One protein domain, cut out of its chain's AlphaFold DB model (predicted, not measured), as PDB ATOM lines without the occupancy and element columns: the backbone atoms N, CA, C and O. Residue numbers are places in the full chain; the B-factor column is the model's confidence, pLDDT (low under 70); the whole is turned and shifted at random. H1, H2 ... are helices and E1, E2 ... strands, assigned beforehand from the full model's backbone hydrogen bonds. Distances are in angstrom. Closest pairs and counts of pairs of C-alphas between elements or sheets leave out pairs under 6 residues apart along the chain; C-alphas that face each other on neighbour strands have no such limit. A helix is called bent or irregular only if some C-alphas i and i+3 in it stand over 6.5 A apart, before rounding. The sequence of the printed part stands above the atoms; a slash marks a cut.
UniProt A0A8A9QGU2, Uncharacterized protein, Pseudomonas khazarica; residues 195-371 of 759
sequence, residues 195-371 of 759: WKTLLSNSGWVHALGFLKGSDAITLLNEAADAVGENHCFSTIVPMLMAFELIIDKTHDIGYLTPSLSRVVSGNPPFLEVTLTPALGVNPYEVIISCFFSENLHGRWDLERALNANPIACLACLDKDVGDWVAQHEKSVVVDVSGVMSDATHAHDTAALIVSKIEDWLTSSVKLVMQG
ATOM      1  N   TRP A 195      41.759  26.277  35.626       89.44
ATOM      2  CA  TRP A 195      42.262  27.633  35.369       89.44
ATOM      3  C   TRP A 195      43.337  28.091  36.359       89.44
ATOM      4  O   TRP A 195      44.338  28.678  35.954       89.44
ATOM      5  N   LYS A 196      43.191  27.753  37.646       87.94
ATOM      6  CA  LYS A 196      44.186  28.075  38.680       87.94
ATOM      7  C   LYS A 196      45.560  27.475  38.366       87.94
ATOM      8  O   LYS A 196      46.575  28.156  38.513       87.94
ATOM      9  N   THR A 197      45.595  26.224  37.905       88.44
ATOM     10  CA  THR A 197      46.828  25.542  37.490       88.44
ATOM     11  C   THR A 197      47.469  26.247  36.304       88.44
ATOM     12  O   THR A 197      48.673  26.505  36.329       88.44
ATOM     13  N   LEU A 198      46.677  26.574  35.278       89.00
ATOM     14  CA  LEU A 198      47.185  27.243  34.084       89.00
ATOM     15  C   LEU A 198      47.732  28.635  34.415       89.00
ATOM     16  O   LEU A 198      48.850  28.950  34.022       89.00
ATOM     17  N   LEU A 199      46.997  29.456  35.163       85.00
ATOM     18  CA  LEU A 199      47.416  30.824  35.493       85.00
ATOM     19  C   LEU A 199      48.629  30.865  36.430       85.00
ATOM     20  O   LEU A 199      49.488  31.729  36.273       85.00
ATOM     21  N   SER A 200      48.763  29.887  37.334       82.62
ATOM     22  CA  SER A 200      49.973  29.737  38.163       82.62
ATOM     23  C   SER A 200      51.216  29.379  37.335       82.62
ATOM     24  O   SER A 200      52.339  29.567  37.791       82.62
ATOM     25  N   ASN A 201      51.028  28.867  36.115       82.50
ATOM     26  CA  ASN A 201      52.084  28.501  35.178       82.50
ATOM     27  C   ASN A 201      52.020  29.402  33.937       82.50
ATOM     28  O   ASN A 201      51.736  28.938  32.836       82.50
ATOM     29  N   SER A 202      52.315  30.695  34.101       78.81
ATOM     30  CA  SER A 202      52.146  31.752  33.085       78.81
ATOM     31  C   SER A 202      52.943  31.584  31.781       78.81
ATOM     32  O   SER A 202      52.811  32.395  30.865       78.81
ATOM     33  N   GLY A 203      53.733  30.517  31.639       79.81
ATOM     34  CA  GLY A 203      54.521  30.230  30.443       79.81
ATOM     35  C   GLY A 203      53.710  30.152  29.147       79.81
ATOM     36  O   GLY A 203      54.292  30.377  28.095       79.81
ATOM     37  N   TRP A 204      52.398  29.886  29.195       88.38
ATOM     38  CA  TRP A 204      51.510  29.822  28.020       88.38
ATOM     39  C   TRP A 204      50.843  31.157  27.659       88.38
ATOM     40  O   TRP A 204      50.292  31.274  26.568       88.38
ATOM     41  N   VAL A 205      50.903  32.172  28.532       90.56
ATOM     42  CA  VAL A 205      50.214  33.470  28.357       90.56
ATOM     43  C   VAL A 205      50.651  34.181  27.071       90.56
ATOM     44  O   VAL A 205      49.865  34.911  26.474       90.56
ATOM     45  N   HIS A 206      51.857  33.900  26.570       89.56
ATOM     46  CA  HIS A 206      52.315  34.386  25.267       89.56
ATOM     47  C   HIS A 206      51.368  33.995  24.115       89.56
ATOM     48  O   HIS A 206      51.254  34.734  23.142       89.56
ATOM     49  N   ALA A 207      50.657  32.868  24.203       92.62
ATOM     50  CA  ALA A 207      49.722  32.446  23.164       92.62
ATOM     51  C   ALA A 207      48.511  33.387  23.052       92.62
ATOM     52  O   ALA A 207      47.951  33.521  21.967       92.62
ATOM     53  N   LEU A 208      48.151  34.095  24.135       93.56
ATOM     54  CA  LEU A 208      47.038  35.049  24.137       93.56
ATOM     55  C   LEU A 208      47.267  36.211  23.167       93.56
ATOM     56  O   LEU A 208      46.310  36.684  22.570       93.56
ATOM     57  N   GLY A 209      48.518  36.625  22.935       93.19
ATOM     58  CA  GLY A 209      48.841  37.685  21.971       93.19
ATOM     59  C   GLY A 209      48.435  37.382  20.523       93.19
ATOM     60  O   GLY A 209      48.419  38.290  19.699       93.19
ATOM     61  N   PHE A 210      48.103  36.124  20.214       94.25
ATOM     62  CA  PHE A 210      47.629  35.686  18.899       94.25
ATOM     63  C   PHE A 210      46.108  35.490  18.828       94.25
ATOM     64  O   PHE A 210      45.601  35.164  17.756       94.25
ATOM     65  N   LEU A 211      45.374  35.700  19.923       95.38
ATOM     66  CA  LEU A 211      43.912  35.672  19.916       95.38
ATOM     67  C   LEU A 211      43.333  36.971  19.340       95.38
ATOM     68  O   LEU A 211      43.922  38.046  19.454       95.38
ATOM     69  N   LYS A 212      42.140  36.867  18.758       93.62
ATOM     70  CA  LYS A 212      41.252  38.005  18.511       93.62
ATOM     71  C   LYS A 212      40.646  38.487  19.827       93.62
ATOM     72  O   LYS A 212      40.504  37.712  20.773       93.62
ATOM     73  N   GLY A 213      40.265  39.761  19.882       91.19
ATOM     74  CA  GLY A 213      39.629  40.342  21.062       91.19
ATOM     75  C   GLY A 213      38.333  39.622  21.426       91.19
ATOM     76  O   GLY A 213      38.128  39.282  22.588       91.19
ATOM     77  N   SER A 214      37.506  39.320  20.426       90.00
ATOM     78  CA  SER A 214      36.267  38.544  20.566       90.00
ATOM     79  C   SER A 214      36.473  37.181  21.249       90.00
ATOM     80  O   SER A 214      35.803  36.897  22.241       90.00
ATOM     81  N   ASP A 215      37.446  36.388  20.790       92.19
ATOM     82  CA  ASP A 215      37.790  35.085  21.386       92.19
ATOM     83  C   ASP A 215      38.441  35.228  22.777       92.19
ATOM     84  O   ASP A 215      38.281  34.381  23.657       92.19
ATOM     85  N   ALA A 216      39.192  36.308  23.012       91.88
ATOM     86  CA  ALA A 216      39.821  36.560  24.304       91.88
ATOM     87  C   ALA A 216      38.799  36.891  25.401       91.88
ATOM     88  O   ALA A 216      38.979  36.452  26.539       91.88
ATOM     89  N   ILE A 217      37.726  37.622  25.068       90.38
ATOM     90  CA  ILE A 217      36.623  37.916  25.997       90.38
ATOM     91  C   ILE A 217      36.008  36.609  26.494       90.38
ATOM     92  O   ILE A 217      35.909  36.406  27.702       90.38
ATOM     93  N   THR A 218      35.610  35.717  25.581       89.12
ATOM     94  CA  THR A 218      34.940  34.461  25.949       89.12
ATOM     95  C   THR A 218      35.839  33.585  26.813       89.12
ATOM     96  O   THR A 218      35.394  33.066  27.834       89.12
ATOM     97  N   LEU A 219      37.118  33.480  26.454       90.88
ATOM     98  CA  LEU A 219      38.088  32.654  27.164       90.88
ATOM     99  C   LEU A 219      38.420  33.179  28.566       90.88
ATOM    100  O   LEU A 219      38.434  32.416  29.531       90.88
ATOM    101  N   LEU A 220      38.734  34.472  28.686       89.00
ATOM    102  CA  LEU A 220      39.214  35.046  29.945       89.00
ATOM    103  C   LEU A 220      38.080  35.363  30.920       89.00
ATOM    104  O   LEU A 220      38.338  35.408  32.121       89.00
ATOM    105  N   ASN A 221      36.841  35.503  30.441       86.50
ATOM    106  CA  ASN A 221      35.675  35.581  31.317       86.50
ATOM    107  C   ASN A 221      35.482  34.265  32.098       86.50
ATOM    108  O   ASN A 221      35.368  34.286  33.319       86.50
ATOM    109  N   GLU A 222      35.588  33.109  31.426       84.56
ATOM    110  CA  GLU A 222      35.546  31.792  32.091       84.56
ATOM    111  C   GLU A 222      36.674  31.622  33.126       84.56
ATOM    112  O   GLU A 222      36.488  30.994  34.171       84.56
ATOM    113  N   ALA A 223      37.856  32.181  32.850       84.62
ATOM    114  CA  ALA A 223      38.986  32.145  33.772       84.62
ATOM    115  C   ALA A 223      38.765  33.029  35.012       84.62
ATOM    116  O   ALA A 223      39.103  32.611  36.124       84.62
ATOM    117  N   ALA A 224      38.208  34.230  34.823       80.81
ATOM    118  CA  ALA A 224      37.870  35.155  35.905       80.81
ATOM    119  C   ALA A 224      36.799  34.556  36.829       80.81
ATOM    120  O   ALA A 224      36.981  34.543  38.046       80.81
ATOM    121  N   ASP A 225      35.756  33.943  36.263       78.31
ATOM    122  CA  ASP A 225      34.711  33.253  37.029       78.31
ATOM    123  C   ASP A 225      35.277  32.111  37.894       78.31
ATOM    124  O   ASP A 225      34.812  31.864  39.009       78.31
ATOM    125  N   ALA A 226      36.303  31.411  37.400       76.56
ATOM    126  CA  ALA A 226      36.879  30.251  38.074       76.56
ATOM    127  C   ALA A 226      37.910  30.591  39.167       76.56
ATOM    128  O   ALA A 226      38.072  29.810  40.110       76.56
ATOM    129  N   VAL A 227      38.660  31.689  39.028       73.94
ATOM    130  CA  VAL A 227      39.817  32.007  39.898       73.94
ATOM    131  C   VAL A 227      39.622  33.300  40.704       73.94
ATOM    132  O   VAL A 227      40.316  33.487  41.703       73.94
ATOM    133  N   GLY A 228      38.643  34.137  40.351       68.69
ATOM    134  CA  GLY A 228      38.394  35.444  40.961       68.69
ATOM    135  C   GLY A 228      39.107  36.579  40.219       68.69
ATOM    136  O   GLY A 228      39.304  36.499  39.007       68.69
ATOM    137  N   GLU A 229      39.496  37.639  40.941       64.12
ATOM    138  CA  GLU A 229      40.236  38.772  40.364       64.12
ATOM    139  C   GLU A 229      41.538  38.291  39.708       64.12
ATOM    140  O   GLU A 229      42.528  37.978  40.367       64.12
ATOM    141  N   ASN A 230      41.520  38.227  38.379       66.06
ATOM    142  CA  ASN A 230      42.682  37.986  37.547       66.06
ATOM    143  C   ASN A 230      42.845  39.178  36.602       66.06
ATOM    144  O   ASN A 230      42.005  39.413  35.729       66.06
ATOM    145  N   HIS A 231      43.960  39.895  36.739       77.06
ATOM    146  CA  HIS A 231      44.274  41.062  35.915       77.06
ATOM    147  C   HIS A 231      44.447  40.725  34.425       77.06
ATOM    148  O   HIS A 231      44.482  41.635  33.600       77.06
ATOM    149  N   CYS A 232      44.508  39.442  34.037       81.44
ATOM    150  CA  CYS A 232      44.470  39.041  32.629       81.44
ATOM    151  C   CYS A 232      43.245  39.615  31.903       81.44
ATOM    152  O   CYS A 232      43.395  40.082  30.777       81.44
ATOM    153  N   PHE A 233      42.055  39.619  32.519       86.94
ATOM    154  CA  PHE A 233      40.869  40.163  31.853       86.94
ATOM    155  C   PHE A 233      41.005  41.676  31.650       86.94
ATOM    156  O   PHE A 233      40.918  42.155  30.524       86.94
ATOM    157  N   SER A 234      41.292  42.428  32.716       85.62
ATOM    158  CA  SER A 234      41.346  43.896  32.675       85.62
ATOM    159  C   SER A 234      42.513  44.467  31.860       85.62
ATOM    160  O   SER A 234      42.453  45.625  31.459       85.62
ATOM    161  N   THR A 235      43.560  43.682  31.587       89.75
ATOM    162  CA  THR A 235      44.740  44.142  30.830       89.75
ATOM    163  C   THR A 235      44.862  43.530  29.438       89.75
ATOM    164  O   THR A 235      45.089  44.257  28.472       89.75
ATOM    165  N   ILE A 236      44.711  42.211  29.291       92.00
ATOM    166  CA  ILE A 236      44.973  41.519  28.022       92.00
ATOM    167  C   ILE A 236      43.783  41.669  27.072       92.00
ATOM    168  O   ILE A 236      43.990  41.922  25.887       92.00
ATOM    169  N   VAL A 237      42.541  41.570  27.564       91.88
ATOM    170  CA  VAL A 237      41.346  41.680  26.706       91.88
ATOM    171  C   VAL A 237      41.284  43.033  25.981       91.88
ATOM    172  O   VAL A 237      41.176  43.015  24.752       91.88
ATOM    173  N   PRO A 238      41.439  44.199  26.650       92.56
ATOM    174  CA  PRO A 238      41.428  45.487  25.956       92.56
ATOM    175  C   PRO A 238      42.517  45.619  24.889       92.56
ATOM    176  O   PRO A 238      42.268  46.166  23.815       92.56
ATOM    177  N   MET A 239      43.718  45.094  25.156       94.75
ATOM    178  CA  MET A 239      44.811  45.080  24.182       94.75
ATOM    179  C   MET A 239      44.419  44.292  22.924       94.75
ATOM    180  O   MET A 239      44.589  44.785  21.810       94.75
ATOM    181  N   LEU A 240      43.877  43.083  23.082       95.00
ATOM    182  CA  LEU A 240      43.514  42.227  21.949       95.00
ATOM    183  C   LEU A 240      42.310  42.769  21.171       95.00
ATOM    184  O   LEU A 240      42.285  42.697  19.942       95.00
ATOM    185  N   MET A 241      41.346  43.384  21.859       93.25
ATOM    186  CA  MET A 241      40.260  44.125  21.213       93.25
ATOM    187  C   MET A 241      40.793  45.302  20.394       93.25
ATOM    188  O   MET A 241      40.352  45.514  19.267       93.25
ATOM    189  N   ALA A 242      41.782  46.039  20.909       94.00
ATOM    190  CA  ALA A 242      42.412  47.118  20.158       94.00
ATOM    191  C   ALA A 242      43.098  46.602  18.882       94.00
ATOM    192  O   ALA A 242      43.010  47.248  17.837       94.00
ATOM    193  N   PHE A 243      43.727  45.423  18.932       93.38
ATOM    194  CA  PHE A 243      44.319  44.782  17.752       93.38
ATOM    195  C   PHE A 243      43.270  44.397  16.706       93.38
ATOM    196  O   PHE A 243      43.486  44.581  15.509       93.38
ATOM    197  N   GLU A 244      42.122  43.885  17.141       91.12
ATOM    198  CA  GLU A 244      41.020  43.543  16.240       91.12
ATOM    199  C   GLU A 244      40.388  44.791  15.606       91.12
ATOM    200  O   GLU A 244      40.018  44.760  14.439       91.12
ATOM    201  N   LEU A 245      40.338  45.920  16.320       90.50
ATOM    202  CA  LEU A 245      39.825  47.188  15.792       90.50
ATOM    203  C   LEU A 245      40.807  47.889  14.837       90.50
ATOM    204  O   LEU A 245      40.385  48.518  13.865       90.50
ATOM    205  N   ILE A 246      42.119  47.819  15.101       88.81
ATOM    206  CA  ILE A 246      43.126  48.560  14.322       88.81
ATOM    207  C   ILE A 246      43.407  47.924  12.953       88.81
ATOM    208  O   ILE A 246      43.821  48.621  12.021       88.81
ATOM    209  N   ILE A 247      43.170  46.619  12.792       85.12
ATOM    210  CA  ILE A 247      43.428  45.923  11.523       85.12
ATOM    211  C   ILE A 247      42.603  46.517  10.374       85.12
ATOM    212  O   ILE A 247      43.122  46.709   9.277       85.12
ATOM    213  N   ASP A 248      41.352  46.897  10.640       78.44
ATOM    214  CA  ASP A 248      40.450  47.483   9.642       78.44
ATOM    215  C   ASP A 248      40.873  48.896   9.233       78.44
ATOM    216  O   ASP A 248      40.613  49.342   8.116       78.44
ATOM    217  N   LYS A 249      41.588  49.589  10.120       80.94
ATOM    218  CA  LYS A 249      42.024  50.971   9.923       80.94
ATOM    219  C   LYS A 249      43.405  51.095   9.281       80.94
ATOM    220  O   LYS A 249      43.749  52.164   8.791       80.94
ATOM    221  N   THR A 250      44.185  50.017   9.227       73.88
ATOM    222  CA  THR A 250      45.597  50.027   8.789       73.88
ATOM    223  C   THR A 250      45.816  49.481   7.377       73.88
ATOM    224  O   THR A 250      46.903  49.008   7.040       73.88
ATOM    225  N   HIS A 251      44.792  49.578   6.527       73.25
ATOM    226  CA  HIS A 251      44.834  49.105   5.143       73.25
ATOM    227  C   HIS A 251      45.953  49.742   4.310       73.25
ATOM    228  O   HIS A 251      46.687  49.028   3.630       73.25
ATOM    229  N   ASP A 252      46.158  51.052   4.439       69.38
ATOM    230  CA  ASP A 252      47.162  51.798   3.668       69.38
ATOM    231  C   ASP A 252      48.616  51.442   4.013       69.38
ATOM    232  O   ASP A 252      49.535  51.718   3.242       69.38
ATOM    233  N   ILE A 253      48.842  50.835   5.180       68.50
ATOM    234  CA  ILE A 253      50.181  50.519   5.692       68.50
ATOM    235  C   ILE A 253      50.440  49.019   5.816       68.50
ATOM    236  O   ILE A 253      51.485  48.645   6.346       68.50
ATOM    237  N   GLY A 254      49.522  48.173   5.332       71.94
ATOM    238  CA  GLY A 254      49.771  46.740   5.215       71.94
ATOM    239  C   GLY A 254      49.193  45.832   6.294       71.94
ATOM    240  O   GLY A 254      49.680  44.713   6.439       71.94
ATOM    241  N   TYR A 255      48.167  46.275   7.025       80.56
ATOM    242  CA  TYR A 255      47.443  45.510   8.055       80.56
ATOM    243  C   TYR A 255      48.315  45.081   9.233       80.56
ATOM    244  O   TYR A 255      49.040  44.081   9.189       80.56
ATOM    245  N   LEU A 256      48.207  45.830  10.329       85.56
ATOM    246  CA  LEU A 256      48.904  45.493  11.562       85.56
ATOM    247  C   LEU A 256      48.297  44.239  12.191       85.56
ATOM    248  O   LEU A 256      47.116  44.204  12.526       85.56
ATOM    249  N   THR A 257      49.127  43.216  12.368       88.75
ATOM    250  CA  THR A 257      48.754  41.954  13.018       88.75
ATOM    251  C   THR A 257      49.871  41.451  13.925       88.75
ATOM    252  O   THR A 257      51.035  41.810  13.698       88.75
ATOM    253  N   PRO A 258      49.549  40.623  14.940       90.38
ATOM    254  CA  PRO A 258      50.547  40.057  15.837       90.38
ATOM    255  C   PRO A 258      51.651  39.325  15.074       90.38
ATOM    256  O   PRO A 258      51.405  38.449  14.253       90.38
ATOM    257  N   SER A 259      52.894  39.693  15.351       84.31
ATOM    258  CA  SER A 259      54.085  39.069  14.756       84.31
ATOM    259  C   SER A 259      55.006  38.464  15.806       84.31
ATOM    260  O   SER A 259      55.713  37.499  15.531       84.31
ATOM    261  N   LEU A 260      54.942  38.985  17.030       84.44
ATOM    262  CA  LEU A 260      55.607  38.436  18.197       84.44
ATOM    263  C   LEU A 260      54.710  38.653  19.408       84.44
ATOM    264  O   LEU A 260      54.114  39.715  19.562       84.44
ATOM    265  N   SER A 261      54.647  37.656  20.276       88.69
ATOM    266  CA  SER A 261      54.018  37.755  21.583       88.69
ATOM    267  C   SER A 261      54.910  37.041  22.581       88.69
ATOM    268  O   SER A 261      55.302  35.895  22.330       88.69
ATOM    269  N   ARG A 262      55.271  37.719  23.674       85.81
ATOM    270  CA  ARG A 262      56.173  37.156  24.671       85.81
ATOM    271  C   ARG A 262      55.864  37.497  26.114       85.81
ATOM    272  O   ARG A 262      55.490  38.617  26.427       85.81
ATOM    273  N   VAL A 263      56.100  36.545  27.012       86.00
ATOM    274  CA  VAL A 263      56.071  36.797  28.460       86.00
ATOM    275  C   VAL A 263      57.469  37.190  28.912       86.00
ATOM    276  O   VAL A 263      58.384  36.370  28.920       86.00
ATOM    277  N   VAL A 264      57.645  38.448  29.300       82.31
ATOM    278  CA  VAL A 264      58.905  38.927  29.861       82.31
ATOM    279  C   VAL A 264      58.966  38.523  31.328       82.31
ATOM    280  O   VAL A 264      58.170  38.972  32.155       82.31
ATOM    281  N   SER A 265      59.932  37.657  31.638       76.25
ATOM    282  CA  SER A 265      60.181  37.190  33.002       76.25
ATOM    283  C   SER A 265      60.548  38.359  33.923       76.25
ATOM    284  O   SER A 265      61.371  39.210  33.584       76.25
ATOM    285  N   GLY A 266      59.940  38.383  35.103       75.25
ATOM    286  CA  GLY A 266      60.105  39.413  36.118       75.25
ATOM    287  C   GLY A 266      59.117  39.184  37.257       75.25
ATOM    288  O   GLY A 266      58.337  38.234  37.201       75.25
ATOM    289  N   ASN A 267      59.154  40.033  38.279       79.94
ATOM    290  CA  ASN A 267      58.208  39.965  39.389       79.94
ATOM    291  C   ASN A 267      57.647  41.369  39.683       79.94
ATOM    292  O   ASN A 267      58.332  42.115  40.379       79.94
ATOM    293  N   PRO A 268      56.480  41.746  39.127       84.81
ATOM    294  CA  PRO A 268      55.567  40.906  38.339       84.81
ATOM    295  C   PRO A 268      56.014  40.669  36.880       84.81
ATOM    296  O   PRO A 268      56.713  41.514  36.305       84.81
ATOM    297  N   PRO A 269      55.633  39.537  36.251       87.50
ATOM    298  CA  PRO A 269      55.793  39.314  34.814       87.50
ATOM    299  C   PRO A 269      54.806  40.156  33.987       87.50
ATOM    300  O   PRO A 269      53.734  40.537  34.459       87.50
ATOM    301  N   PHE A 270      55.143  40.408  32.720       89.81
ATOM    302  CA  PHE A 270      54.247  41.088  31.776       89.81
ATOM    303  C   PHE A 270      54.294  40.455  30.383       89.81
ATOM    304  O   PHE A 270      55.287  39.843  29.990       89.81
ATOM    305  N   LEU A 271      53.190  40.579  29.651       92.00
ATOM    306  CA  LEU A 271      53.034  40.161  28.264       92.00
ATOM    307  C   LEU A 271      53.415  41.334  27.361       92.00
ATOM    308  O   LEU A 271      52.930  42.441  27.556       92.00
ATOM    309  N   GLU A 272      54.259  41.102  26.371       91.12
ATOM    310  CA  GLU A 272      54.623  42.077  25.350       91.12
ATOM    311  C   GLU A 272      54.212  41.536  23.983       91.12
ATOM    312  O   GLU A 272      54.649  40.452  23.585       91.12
ATOM    313  N   VAL A 273      53.379  42.281  23.259       92.19
ATOM    314  CA  VAL A 273      52.926  41.913  21.914       92.19
ATOM    315  C   VAL A 273      53.380  42.966  20.920       92.19
ATOM    316  O   VAL A 273      53.228  44.166  21.134       92.19
ATOM    317  N   THR A 274      53.947  42.493  19.818       88.56
ATOM    318  CA  THR A 274      54.441  43.313  18.719       88.56
ATOM    319  C   THR A 274      53.594  43.076  17.477       88.56
ATOM    320  O   THR A 274      53.562  41.964  16.931       88.56
ATOM    321  N   LEU A 275      52.950  44.133  16.988       88.38
ATOM    322  CA  LEU A 275      52.278  44.142  15.695       88.38
ATOM    323  C   LEU A 275      53.208  44.697  14.626       88.38
ATOM    324  O   LEU A 275      53.867  45.719  14.827       88.38
ATOM    325  N   THR A 276      53.193  44.061  13.463       83.00
ATOM    326  CA  THR A 276      53.831  44.580  12.249       83.00
ATOM    327  C   THR A 276      52.862  44.469  11.070       83.00
ATOM    328  O   THR A 276      51.866  43.737  11.172       83.00
ATOM    329  N   PRO A 277      53.101  45.179   9.953       78.94
ATOM    330  CA  PRO A 277      52.368  44.964   8.713       78.94
ATOM    331  C   PRO A 277      52.551  43.533   8.216       78.94
ATOM    332  O   PRO A 277      53.667  43.008   8.229       78.94
ATOM    333  N   ALA A 278      51.460  42.888   7.811       74.12
ATOM    334  CA  ALA A 278      51.513  41.595   7.132       74.12
ATOM    335  C   ALA A 278      51.823  41.749   5.633       74.12
ATOM    336  O   ALA A 278      52.445  40.871   5.045       74.12
ATOM    337  N   LEU A 279      51.422  42.872   5.024       67.50
ATOM    338  CA  LEU A 279      51.619  43.173   3.607       67.50
ATOM    339  C   LEU A 279      52.518  44.409   3.442       67.50
ATOM    340  O   LEU A 279      52.173  45.493   3.888       67.50
ATOM    341  N   GLY A 280      53.650  44.291   2.751       53.78
ATOM    342  CA  GLY A 280      54.491  45.444   2.392       53.78
ATOM    343  C   GLY A 280      55.836  45.525   3.118       53.78
ATOM    344  O   GLY A 280      56.225  44.637   3.865       53.78
ATOM    345  N   VAL A 281      56.588  46.593   2.821       49.94
ATOM    346  CA  VAL A 281      58.031  46.728   3.130       49.94
ATOM    347  C   VAL A 281      58.295  47.718   4.281       49.94
ATOM    348  O   VAL A 281      59.438  48.058   4.562       49.94
ATOM    349  N   ASN A 282      57.247  48.242   4.928       56.44
ATOM    350  CA  ASN A 282      57.382  49.348   5.882       56.44
ATOM    351  C   ASN A 282      57.594  48.853   7.330       56.44
ATOM    352  O   ASN A 282      56.872  47.961   7.775       56.44
ATOM    353  N   PRO A 283      58.513  49.457   8.106       59.88
ATOM    354  CA  PRO A 283      58.929  48.979   9.423       59.88
ATOM    355  C   PRO A 283      58.015  49.455  10.564       59.88
ATOM    356  O   PRO A 283      58.479  49.608  11.693       59.88
ATOM    357  N   TYR A 284      56.727  49.726  10.306       69.06
ATOM    358  CA  TYR A 284      55.832  50.146  11.385       69.06
ATOM    359  C   TYR A 284      55.715  49.025  12.410       69.06
ATOM    360  O   TYR A 284      55.360  47.895  12.091       69.06
ATOM    361  N   GLU A 285      56.043  49.339  13.649       77.12
ATOM    362  CA  GLU A 285      56.054  48.379  14.722       77.12
ATOM    363  C   GLU A 285      55.366  48.962  15.936       77.12
ATOM    364  O   GLU A 285      55.779  49.978  16.490       77.12
ATOM    365  N   VAL A 286      54.300  48.289  16.334       86.62
ATOM    366  CA  VAL A 286      53.497  48.660  17.487       86.62
ATOM    367  C   VAL A 286      53.802  47.657  18.576       86.62
ATOM    368  O   VAL A 286      53.486  46.480  18.430       86.62
ATOM    369  N   ILE A 287      54.419  48.119  19.659       89.69
ATOM    370  CA  ILE A 287      54.628  47.305  20.855       89.69
ATOM    371  C   ILE A 287      53.616  47.729  21.909       89.69
ATOM    372  O   ILE A 287      53.480  48.922  22.198       89.69
ATOM    373  N   ILE A 288      52.948  46.752  22.510       94.25
ATOM    374  CA  ILE A 288      52.110  46.945  23.691       94.25
ATOM    375  C   ILE A 288      52.578  45.995  24.785       94.25
ATOM    376  O   ILE A 288      52.840  44.822  24.519       94.25
ATOM    377  N   SER A 289      52.665  46.513  26.009       94.38
ATOM    378  CA  SER A 289      53.035  45.751  27.203       94.38
ATOM    379  C   SER A 289      51.856  45.691  28.176       94.38
ATOM    380  O   SER A 289      51.225  46.713  28.426       94.38
ATOM    381  N   CYS A 290      51.572  44.525  28.754       93.19
ATOM    382  CA  CYS A 290      50.456  44.286  29.674       93.19
ATOM    383  C   CYS A 290      50.917  43.485  30.898       93.19
ATOM    384  O   CYS A 290      51.308  42.323  30.772       93.19
ATOM    385  N   PHE A 291      50.838  44.071  32.090       92.06
ATOM    386  CA  PHE A 291      50.985  43.332  33.347       92.06
ATOM    387  C   PHE A 291      49.700  42.564  33.647       92.06
ATOM    388  O   PHE A 291      48.625  43.147  33.601       92.06
ATOM    389  N   PHE A 292      49.804  41.270  33.953       87.75
ATOM    390  CA  PHE A 292      48.631  40.385  34.000       87.75
ATOM    391  C   PHE A 292      48.492  39.559  35.285       87.75
ATOM    392  O   PHE A 292      47.492  38.864  35.443       87.75
ATOM    393  N   SER A 293      49.481  39.587  36.183       80.12
ATOM    394  CA  SER A 293      49.535  38.690  37.347       80.12
ATOM    395  C   SER A 293      49.075  39.322  38.658       80.12
ATOM    396  O   SER A 293      48.445  38.646  39.460       80.12
ATOM    397  N   GLU A 294      49.407  40.589  38.897       80.75
ATOM    398  CA  GLU A 294      49.149  41.297  40.156       80.75
ATOM    399  C   GLU A 294      49.230  42.814  39.947       80.75
ATOM    400  O   GLU A 294      49.685  43.285  38.897       80.75
ATOM    401  N   ASN A 295      48.803  43.567  40.961       84.81
ATOM    402  CA  ASN A 295      48.971  45.014  41.007       84.81
ATOM    403  C   ASN A 295      50.454  45.394  41.013       84.81
ATOM    404  O   ASN A 295      51.299  44.752  41.640       84.81
ATOM    405  N   LEU A 296      50.769  46.482  40.323       86.38
ATOM    406  CA  LEU A 296      52.128  46.975  40.220       86.38
ATOM    407  C   LEU A 296      52.464  47.855  41.425       86.38
ATOM    408  O   LEU A 296      51.930  48.953  41.567       86.38
ATOM    409  N   HIS A 297      53.395  47.373  42.245       84.75
ATOM    410  CA  HIS A 297      53.859  48.063  43.455       84.75
ATOM    411  C   HIS A 297      55.189  48.808  43.274       84.75
ATOM    412  O   HIS A 297      55.577  49.651  44.082       84.75
ATOM    413  N   GLY A 298      55.941  48.471  42.222       83.12
ATOM    414  CA  GLY A 298      57.309  48.930  42.013       83.12
ATOM    415  C   GLY A 298      57.464  49.809  40.776       83.12
ATOM    416  O   GLY A 298      57.144  49.403  39.661       83.12
ATOM    417  N   ARG A 299      58.079  50.989  40.943       87.44
ATOM    418  CA  ARG A 299      58.467  51.862  39.813       87.44
ATOM    419  C   ARG A 299      59.456  51.182  38.867       87.44
ATOM    420  O   ARG A 299      59.368  51.354  37.658       87.44
ATOM    421  N   TRP A 300      60.384  50.401  39.423       84.88
ATOM    422  CA  TRP A 300      61.419  49.718  38.647       84.88
ATOM    423  C   TRP A 300      60.833  48.687  37.675       84.88
ATOM    424  O   TRP A 300      61.306  48.563  36.546       84.88
ATOM    425  N   ASP A 301      59.764  47.994  38.075       86.06
ATOM    426  CA  ASP A 301      59.063  47.054  37.203       86.06
ATOM    427  C   ASP A 301      58.364  47.775  36.047       86.06
ATOM    428  O   ASP A 301      58.456  47.325  34.903       86.06
ATOM    429  N   LEU A 302      57.761  48.941  36.310       87.38
ATOM    430  CA  LEU A 302      57.184  49.786  35.264       87.38
ATOM    431  C   LEU A 302      58.253  50.290  34.287       87.38
ATOM    432  O   LEU A 302      58.098  50.169  33.075       87.38
ATOM    433  N   GLU A 303      59.368  50.817  34.796       86.19
ATOM    434  CA  GLU A 303      60.490  51.282  33.972       86.19
ATOM    435  C   GLU A 303      61.071  50.155  33.109       86.19
ATOM    436  O   GLU A 303      61.407  50.377  31.945       86.19
ATOM    437  N   ARG A 304      61.125  48.926  33.637       84.00
ATOM    438  CA  ARG A 304      61.541  47.740  32.880       84.00
ATOM    439  C   ARG A 304      60.645  47.501  31.666       84.00
ATOM    440  O   ARG A 304      61.182  47.230  30.594       84.00
ATOM    441  N   ALA A 305      59.325  47.617  31.813       85.56
ATOM    442  CA  ALA A 305      58.384  47.485  30.699       85.56
ATOM    443  C   ALA A 305      58.478  48.662  29.712       85.56
ATOM    444  O   ALA A 305      58.404  48.465  28.500       85.56
ATOM    445  N   LEU A 306      58.713  49.879  30.210       86.88
ATOM    446  CA  LEU A 306      58.856  51.078  29.380       86.88
ATOM    447  C   LEU A 306      60.153  51.106  28.555       86.88
ATOM    448  O   LEU A 306      60.183  51.751  27.512       86.88
ATOM    449  N   ASN A 307      61.200  50.380  28.958       79.75
ATOM    450  CA  ASN A 307      62.461  50.293  28.205       79.75
ATOM    451  C   ASN A 307      62.310  49.676  26.804       79.75
ATOM    452  O   ASN A 307      63.168  49.897  25.949       79.75
ATOM    453  N   ALA A 308      61.238  48.917  26.559       71.31
ATOM    454  CA  ALA A 308      60.900  48.423  25.226       71.31
ATOM    455  C   ALA A 308      60.338  49.525  24.305       71.31
ATOM    456  O   ALA A 308      60.146  49.285  23.120       71.31
ATOM    457  N   ASN A 309      60.103  50.736  24.828       80.50
ATOM    458  CA  ASN A 309      59.381  51.829  24.177       80.50
ATOM    459  C   ASN A 309      57.997  51.398  23.647       80.50
ATOM    460  O   ASN A 309      57.718  51.577  22.458       80.50
ATOM    461  N   PRO A 310      57.127  50.821  24.501       88.19
ATOM    462  CA  PRO A 310      55.779  50.480  24.082       88.19
ATOM    463  C   PRO A 310      54.968  51.744  23.767       88.19
ATOM    464  O   PRO A 310      55.199  52.810  24.335       88.19
ATOM    465  N   ILE A 311      53.985  51.615  22.882       90.50
ATOM    466  CA  ILE A 311      53.010  52.676  22.581       90.50
ATOM    467  C   ILE A 311      51.979  52.780  23.709       90.50
ATOM    468  O   ILE A 311      51.510  53.870  24.042       90.50
ATOM    469  N   ALA A 312      51.658  51.640  24.319       94.31
ATOM    470  CA  ALA A 312      50.818  51.550  25.498       94.31
ATOM    471  C   ALA A 312      51.384  50.508  26.474       94.31
ATOM    472  O   ALA A 312      51.794  49.419  26.066       94.31
ATOM    473  N   CYS A 313      51.393  50.840  27.762       94.31
ATOM    474  CA  CYS A 313      51.744  49.924  28.843       94.31
ATOM    475  C   CYS A 313      50.566  49.822  29.817       94.31
ATOM    476  O   CYS A 313      50.317  50.764  30.565       94.31
ATOM    477  N   LEU A 314      49.844  48.703  29.792       94.12
ATOM    478  CA  LEU A 314      48.678  48.452  30.635       94.12
ATOM    479  C   LEU A 314      49.106  47.814  31.955       94.12
ATOM    480  O   LEU A 314      49.823  46.809  31.963       94.12
ATOM    481  N   ALA A 315      48.644  48.379  33.064       92.25
ATOM    482  CA  ALA A 315      48.884  47.842  34.397       92.25
ATOM    483  C   ALA A 315      47.775  48.272  35.361       92.25
ATOM    484  O   ALA A 315      47.243  49.372  35.237       92.25
ATOM    485  N   CYS A 316      47.464  47.432  36.348       89.50
ATOM    486  CA  CYS A 316      46.734  47.875  37.533       89.50
ATOM    487  C   CYS A 316      47.749  48.497  38.498       89.50
ATOM    488  O   CYS A 316      48.602  47.787  39.034       89.50
ATOM    489  N   LEU A 317      47.712  49.819  38.663       90.50
ATOM    490  CA  LEU A 317      48.666  50.530  39.512       90.50
ATOM    491  C   LEU A 317      48.166  50.603  40.953       90.50
ATOM    492  O   LEU A 317      46.973  50.780  41.202       90.50
ATOM    493  N   ASP A 318      49.086  50.520  41.911       89.31
ATOM    494  CA  ASP A 318      48.789  51.018  43.247       89.31
ATOM    495  C   ASP A 318      48.849  52.554  43.297       89.31
ATOM    496  O   ASP A 318      49.253  53.231  42.346       89.31
ATOM    497  N   LYS A 319      48.423  53.119  44.428       87.62
ATOM    498  CA  LYS A 319      48.329  54.572  44.594       87.62
ATOM    499  C   LYS A 319      49.684  55.275  44.438       87.62
ATOM    500  O   LYS A 319      49.749  56.325  43.804       87.62
ATOM    501  N   ASP A 320      50.754  54.698  44.981       88.19
ATOM    502  CA  ASP A 320      52.081  55.318  44.988       88.19
ATOM    503  C   ASP A 320      52.711  55.332  43.585       88.19
ATOM    504  O   ASP A 320      53.377  56.303  43.198       88.19
ATOM    505  N   VAL A 321      52.502  54.268  42.803       88.69
ATOM    506  CA  VAL A 321      52.930  54.198  41.402       88.69
ATOM    507  C   VAL A 321      52.041  55.081  40.521       88.69
ATOM    508  O   VAL A 321      52.573  55.800  39.673       88.69
ATOM    509  N   GLY A 322      50.724  55.099  40.749       88.50
ATOM    510  CA  GLY A 322      49.772  55.961  40.039       88.50
ATOM    511  C   GLY A 322      50.083  57.453  40.200       88.50
ATOM    512  O   GLY A 322      50.203  58.174  39.204       88.50
ATOM    513  N   ASP A 323      50.328  57.910  41.433       88.62
ATOM    514  CA  ASP A 323      50.716  59.296  41.722       88.62
ATOM    515  C   ASP A 323      52.046  59.658  41.031       88.62
ATOM    516  O   ASP A 323      52.200  60.757  40.491       88.62
ATOM    517  N   TRP A 324      53.007  58.728  40.987       90.31
ATOM    518  CA  TRP A 324      54.284  58.937  40.297       90.31
ATOM    519  C   TRP A 324      54.125  59.049  38.774       90.31
ATOM    520  O   TRP A 324      54.737  59.935  38.169       90.31
ATOM    521  N   VAL A 325      53.305  58.186  38.164       89.50
ATOM    522  CA  VAL A 325      52.981  58.203  36.725       89.50
ATOM    523  C   VAL A 325      52.370  59.545  36.332       89.50
ATOM    524  O   VAL A 325      52.796  60.134  35.335       89.50
ATOM    525  N   ALA A 326      51.431  60.050  37.139       87.75
ATOM    526  CA  ALA A 326      50.806  61.352  36.935       87.75
ATOM    527  C   ALA A 326      51.816  62.505  37.081       87.75
ATOM    528  O   ALA A 326      51.874  63.380  36.220       87.75
ATOM    529  N   GLN A 327      52.661  62.481  38.120       89.00
ATOM    530  CA  GLN A 327      53.688  63.507  38.358       89.00
ATOM    531  C   GLN A 327      54.750  63.589  37.252       89.00
ATOM    532  O   GLN A 327      55.277  64.669  37.000       89.00
ATOM    533  N   HIS A 328      55.096  62.463  36.619       85.25
ATOM    534  CA  HIS A 328      56.135  62.387  35.581       85.25
ATOM    535  C   HIS A 328      55.560  62.334  34.158       85.25
ATOM    536  O   HIS A 328      56.295  62.004  33.227       85.25
ATOM    537  N   GLU A 329      54.260  62.613  34.003       83.69
ATOM    538  CA  GLU A 329      53.543  62.674  32.723       83.69
ATOM    539  C   GLU A 329      53.835  61.471  31.808       83.69
ATOM    540  O   GLU A 329      54.074  61.604  30.604       83.69
ATOM    541  N   LYS A 330      53.836  60.256  32.373       84.06
ATOM    542  CA  LYS A 330      54.111  59.018  31.624       84.06
ATOM    543  C   LYS A 330      52.898  58.620  30.774       84.06
ATOM    544  O   LYS A 330      52.240  57.623  31.046       84.06
ATOM    545  N   SER A 331      52.631  59.378  29.712       84.12
ATOM    546  CA  SER A 331      51.445  59.248  28.848       84.12
ATOM    547  C   SER A 331      51.277  57.876  28.184       84.12
ATOM    548  O   SER A 331      50.173  57.538  27.771       84.12
ATOM    549  N   VAL A 332      52.345  57.082  28.080       88.50
ATOM    550  CA  VAL A 332      52.341  55.700  27.563       88.50
ATOM    551  C   VAL A 332      51.618  54.726  28.504       88.50
ATOM    552  O   VAL A 332      51.083  53.714  28.056       88.50
ATOM    553  N   VAL A 333      51.599  55.008  29.807       91.50
ATOM    554  CA  VAL A 333      51.013  54.116  30.810       91.50
ATOM    555  C   VAL A 333      49.495  54.272  30.812       91.50
ATOM    556  O   VAL A 333      48.976  55.387  30.855       91.50
ATOM    557  N   VAL A 334      48.788  53.148  30.757       91.19
ATOM    558  CA  VAL A 334      47.329  53.063  30.845       91.19
ATOM    559  C   VAL A 334      46.999  52.341  32.147       91.19
ATOM    560  O   VAL A 334      47.167  51.125  32.245       91.19
ATOM    561  N   ASP A 335      46.583  53.105  33.157       89.31
ATOM    562  CA  ASP A 335      46.153  52.545  34.437       89.31
ATOM    563  C   ASP A 335      44.746  51.957  34.308       89.31
ATOM    564  O   ASP A 335      43.794  52.657  33.959       89.31
ATOM    565  N   VAL A 336      44.627  50.663  34.592       86.44
ATOM    566  CA  VAL A 336      43.364  49.911  34.563       86.44
ATOM    567  C   VAL A 336      42.887  49.520  35.967       86.44
ATOM    568  O   VAL A 336      42.013  48.670  36.110       86.44
ATOM    569  N   SER A 337      43.441  50.124  37.024       84.12
ATOM    570  CA  SER A 337      43.037  49.886  38.421       84.12
ATOM    571  C   SER A 337      41.548  50.166  38.684       84.12
ATOM    572  O   SER A 337      40.930  49.492  39.505       84.12
ATOM    573  N   GLY A 338      40.955  51.128  37.967       72.44
ATOM    574  CA  GLY A 338      39.534  51.491  38.060       72.44
ATOM    575  C   GLY A 338      38.611  50.804  37.046       72.44
ATOM    576  O   GLY A 338      37.428  51.136  36.992       72.44
ATOM    577  N   VAL A 339      39.131  49.893  36.216       70.50
ATOM    578  CA  VAL A 339      38.374  49.232  35.142       70.50
ATOM    579  C   VAL A 339      37.679  47.984  35.686       70.50
ATOM    580  O   VAL A 339      38.336  47.052  36.150       70.50
ATOM    581  N   MET A 340      36.344  47.941  35.612       68.69
ATOM    582  CA  MET A 340      35.600  46.719  35.924       68.69
ATOM    583  C   MET A 340      35.923  45.626  34.898       68.69
ATOM    584  O   MET A 340      36.116  45.904  33.715       68.69
ATOM    585  N   SER A 341      35.973  44.368  35.346       70.00
ATOM    586  CA  SER A 341      36.222  43.212  34.473       70.00
ATOM    587  C   SER A 341      34.967  42.834  33.677       70.00
ATOM    588  O   SER A 341      34.392  41.771  33.876       70.00
ATOM    589  N   ASP A 342      34.518  43.730  32.796       80.44
ATOM    590  CA  ASP A 342      33.422  43.491  31.857       80.44
ATOM    591  C   ASP A 342      33.759  43.945  30.426       80.44
ATOM    592  O   ASP A 342      34.710  44.691  30.175       80.44
ATOM    593  N   ALA A 343      32.968  43.465  29.463       79.12
ATOM    594  CA  ALA A 343      33.201  43.713  28.043       79.12
ATOM    595  C   ALA A 343      33.062  45.194  27.640       79.12
ATOM    596  O   ALA A 343      33.691  45.620  26.670       79.12
ATOM    597  N   THR A 344      32.264  45.983  28.365       83.38
ATOM    598  CA  THR A 344      32.020  47.396  28.039       83.38
ATOM    599  C   THR A 344      33.249  48.231  28.370       83.38
ATOM    600  O   THR A 344      33.785  48.910  27.496       83.38
ATOM    601  N   HIS A 345      33.775  48.104  29.588       83.25
ATOM    602  CA  HIS A 345      34.983  48.830  29.983       83.25
ATOM    603  C   HIS A 345      36.222  48.355  29.215       83.25
ATOM    604  O   HIS A 345      37.134  49.145  28.937       83.25
ATOM    605  N   ALA A 346      36.254  47.075  28.827       85.06
ATOM    606  CA  ALA A 346      37.298  46.569  27.951       85.06
ATOM    607  C   ALA A 346      37.268  47.243  26.569       85.06
ATOM    608  O   ALA A 346      38.325  47.590  26.040       85.06
ATOM    609  N   HIS A 347      36.077  47.503  26.018       87.75
ATOM    610  CA  HIS A 347      35.910  48.224  24.754       87.75
ATOM    611  C   HIS A 347      36.370  49.687  24.849       87.75
ATOM    612  O   HIS A 347      37.095  50.160  23.973       87.75
ATOM    613  N   ASP A 348      36.020  50.384  25.932       87.94
ATOM    614  CA  ASP A 348      36.437  51.776  26.156       87.94
ATOM    615  C   ASP A 348      37.965  51.895  26.269       87.94
ATOM    616  O   ASP A 348      38.597  52.751  25.642       87.94
ATOM    617  N   THR A 349      38.584  50.974  27.013       90.25
ATOM    618  CA  THR A 349      40.045  50.901  27.144       90.25
ATOM    619  C   THR A 349      40.703  50.545  25.805       90.25
ATOM    620  O   THR A 349      41.729  51.122  25.444       90.25
ATOM    621  N   ALA A 350      40.097  49.652  25.017       92.19
ATOM    622  CA  ALA A 350      40.571  49.321  23.675       92.19
ATOM    623  C   ALA A 350      40.552  50.540  22.739       92.19
ATOM    624  O   ALA A 350      41.517  50.764  22.008       92.19
ATOM    625  N   ALA A 351      39.508  51.373  22.791       91.75
ATOM    626  CA  ALA A 351      39.419  52.596  21.994       91.75
ATOM    627  C   ALA A 351      40.543  53.598  22.324       91.75
ATOM    628  O   ALA A 351      41.115  54.207  21.415       91.75
ATOM    629  N   LEU A 352      40.923  53.719  23.604       92.38
ATOM    630  CA  LEU A 352      42.075  54.525  24.027       92.38
ATOM    631  C   LEU A 352      43.388  54.006  23.420       92.38
ATOM    632  O   LEU A 352      44.207  54.794  22.944       92.38
ATOM    633  N   ILE A 353      43.595  52.687  23.418       93.56
ATOM    634  CA  ILE A 353      44.786  52.058  22.828       93.56
ATOM    635  C   ILE A 353      44.818  52.281  21.313       93.56
ATOM    636  O   ILE A 353      45.860  52.658  20.779       93.56
ATOM    637  N   VAL A 354      43.687  52.099  20.625       93.25
ATOM    638  CA  VAL A 354      43.555  52.352  19.180       93.25
ATOM    639  C   VAL A 354      43.972  53.782  18.841       93.25
ATOM    640  O   VAL A 354      44.796  53.966  17.949       93.25
ATOM    641  N   SER A 355      43.483  54.771  19.595       91.56
ATOM    642  CA  SER A 355      43.852  56.182  19.416       91.56
ATOM    643  C   SER A 355      45.369  56.402  19.532       91.56
ATOM    644  O   SER A 355      45.989  57.005  18.656       91.56
ATOM    645  N   LYS A 356      46.016  55.803  20.544       91.88
ATOM    646  CA  LYS A 356      47.481  55.871  20.703       91.88
ATOM    647  C   LYS A 356      48.239  55.255  19.525       91.88
ATOM    648  O   LYS A 356      49.282  55.779  19.131       91.88
ATOM    649  N   ILE A 357      47.744  54.146  18.970       89.94
ATOM    650  CA  ILE A 357      48.351  53.514  17.791       89.94
ATOM    651  C   ILE A 357      48.219  54.430  16.568       89.94
ATOM    652  O   ILE A 357      49.193  54.618  15.843       89.94
ATOM    653  N   GLU A 358      47.047  55.023  16.341       88.50
ATOM    654  CA  GLU A 358      46.798  55.947  15.225       88.50
ATOM    655  C   GLU A 358      47.685  57.202  15.297       88.50
ATOM    656  O   GLU A 358      48.302  57.587  14.295       88.50
ATOM    657  N   ASP A 359      47.821  57.798  16.484       86.62
ATOM    658  CA  ASP A 359      48.705  58.943  16.734       86.62
ATOM    659  C   ASP A 359      50.171  58.595  16.440       86.62
ATOM    660  O   ASP A 359      50.903  59.357  15.789       86.62
ATOM    661  N   TRP A 360      50.602  57.412  16.888       84.75
ATOM    662  CA  TRP A 360      51.947  56.914  16.638       84.75
ATOM    663  C   TRP A 360      52.196  56.672  15.149       84.75
ATOM    664  O   TRP A 360      53.228  57.098  14.628       84.75
ATOM    665  N   LEU A 361      51.252  56.048  14.441       81.25
ATOM    666  CA  LEU A 361      51.348  55.807  13.001       81.25
ATOM    667  C   LEU A 361      51.465  57.120  12.225       81.25
ATOM    668  O   LEU A 361      52.380  57.283  11.417       81.25
ATOM    669  N   THR A 362      50.606  58.090  12.536       78.94
ATOM    670  CA  THR A 362      50.608  59.418  11.905       78.94
ATOM    671  C   THR A 362      51.940  60.147  12.114       78.94
ATOM    672  O   THR A 362      52.458  60.796  11.199       78.94
ATOM    673  N   SER A 363      52.531  60.007  13.302       74.12
ATOM    674  CA  SER A 363      53.824  60.606  13.650       74.12
ATOM    675  C   SER A 363      55.007  59.883  12.993       74.12
ATOM    676  O   SER A 363      55.967  60.518  12.550       74.12
ATOM    677  N   SER A 364      54.930  58.556  12.876       67.69
ATOM    678  CA  SER A 364      56.031  57.694  12.429       67.69
ATOM    679  C   SER A 364      56.235  57.700  10.915       67.69
ATOM    680  O   SER A 364      57.375  57.612  10.461       67.69
ATOM    681  N   VAL A 365      55.176  57.899  10.119       60.56
ATOM    682  CA  VAL A 365      55.256  57.962   8.641       60.56
ATOM    683  C   VAL A 365      56.235  59.039   8.155       60.56
ATOM    684  O   VAL A 365      56.945  58.849   7.167       60.56
ATOM    685  N   LYS A 366      56.335  60.164   8.874       55.12
ATOM    686  CA  LYS A 366      57.273  61.253   8.553       55.12
ATOM    687  C   LYS A 366      58.707  60.968   9.009       55.12
ATOM    688  O   LYS A 366      59.645  61.449   8.378       55.12
ATOM    689  N   LEU A 367      58.877  60.198  10.084       56.09
ATOM    690  CA  LEU A 367      60.175  59.888  10.687       56.09
ATOM    691  C   LEU A 367      60.889  58.739   9.965       56.09
ATOM    692  O   LEU A 367      62.085  58.843   9.726       56.09
ATOM    693  N   VAL A 368      60.180  57.686   9.547       55.72
ATOM    694  CA  VAL A 368      60.770  56.488   8.912       55.72
ATOM    695  C   VAL A 368      61.407  56.790   7.548       55.72
ATOM    696  O   VAL A 368      62.473  56.272   7.225       55.72
ATOM    697  N   MET A 369      60.825  57.694   6.752       52.97
ATOM    698  CA  MET A 369      61.374  58.065   5.435       52.97
ATOM    699  C   MET A 369      62.684  58.877   5.504       52.97
ATOM    700  O   MET A 369      63.384  58.995   4.498       52.97
ATOM    701  N   GLN A 370      63.033  59.429   6.670       52.22
ATOM    702  CA  GLN A 370      64.217  60.280   6.875       52.22
ATOM    703  C   GLN A 370      65.089  59.842   8.069       52.22
ATOM    704  O   GLN A 370      66.101  60.481   8.356       52.22
ATOM    705  N   GLY A 371      64.696  58.781   8.774       60.53
ATOM    706  CA  GLY A 371      65.170  58.454  10.116       60.53
ATOM    707  C   GLY A 371      66.337  57.475  10.159       60.53
ATOM    708  O   GLY A 371      66.521  56.622   9.288       60.53
TER     709      GLY A 371
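This is residues 195 to 371 of the 759 residues of an uncharacterized protein of Pseudomonas khazarica (UniProt A0A8A9QGU2). A twisted five-stranded sheet has H2, H4 and the long H7 packed on one face, while the short H5 covers part of the other face and H6 lies by the E5 edge. H3 packs on H4, away from the sheet, and H1 makes a corner with H3, its first residue, Trp 195, meeting the last part of H3, residues 223 to 227, about perpendicular at 89 degrees. The printed part has 177 residues, with seven named helices and five named strands in the order H1 H2 H3 H4 E1 E2 E3 H5 E4 H6 E5 H7, of mixed class. The sheet runs E1 E2 E3 E4 E5 and is mixed: antiparallel from E1 to E3, parallel from E3 to E5. The whole is compact, with a radius of gyration of the C-alphas of 15.7 A and spans of 47 by 37 by 29 A.

Start at E1, residues 256 to 264, E2, 270 to 277, and E3, 286 to 291, a meander of two hairpins, each strand the antiparallel neighbour of the one before; look for N 262 and O 272, 2.8 A apart, and N 273 and O 288, 2.9 A. E4, residues 312 to 315, is parallel to E3, with N 314 and O 289 at 2.8 A, and to E5, residues 333 to 335, with N 334 and O 313 at 2.8 A. With H5, residues 299 to 306, and H6, residues 319 to 327, these form two strand-helix-strand units, a helix between two parallel neighbour strands: E3, H5, E4 and E4, H6, E5, both with right-handed crossovers. H4, residues 231 to 249, is over E3 at a height over the sheet of 8.3 A; their closest C-alphas, of Thr 235 and Cys 290, are 5.8 A apart. On the same face are H2, residues 202 to 210, over E1 at 6.9 A, and H7, residues 343 to 368, at 4.7 A. H5 is on the opposite face at 9.4 A, and H6 only grazes the sheet with residues 321 to 326. H7, with residues 346 to 357 alone, touches H4 at a steep tilt of 52 degrees, closest at the C-alphas of Ala 242 and Ala 350, 4.5 A. H3, residues 213 to 227, and H4 form a helical hairpin at 6 degrees, closest at the C-alphas of Gly 213 and Met 241, 3.8 A. H1, residues 195 to 200, touches H3 with residues 223 to 227 of H3 alone, closest at the C-alphas of Trp 195 and Ala 223, 5.8 A. H1, H5 and H6 have every O i to N i+4 pair within hydrogen-bond range; H3 has 9 of 11, H4 11 of 15, H7 20 of 22, and H2 0 of 5, beside 5 of 6 O i to N i+3 pairs.

Find C-alpha 256 at (48.904, 45.493, 11.562); E1 runs 21.9 A from there and bends by 53 degrees at residue 259, E2 23.5 A and E3 16.9 A. H1 begins at C-alpha 195 (42.262, 27.633, 35.369). H3 measures 20.6 A, H4 27.9 A, and H7 35.9 A to C-alpha 368 (60.770, 56.488, 8.912), with a kink of 26 degrees near residue 362. H2 is irregular, but only just: C-alphas 203 and 206 are 7.0 A apart.

Look at Ala 226 and Gln 370 for the two C-alphas farthest apart, 51.2 A. The printed part has no cut, and no link is long. The mean pLDDT of the printed part is 83.6; look for values under 70 at residues 228 to 230, 252 to 253, 279 to 284, 340 and 364 to 371.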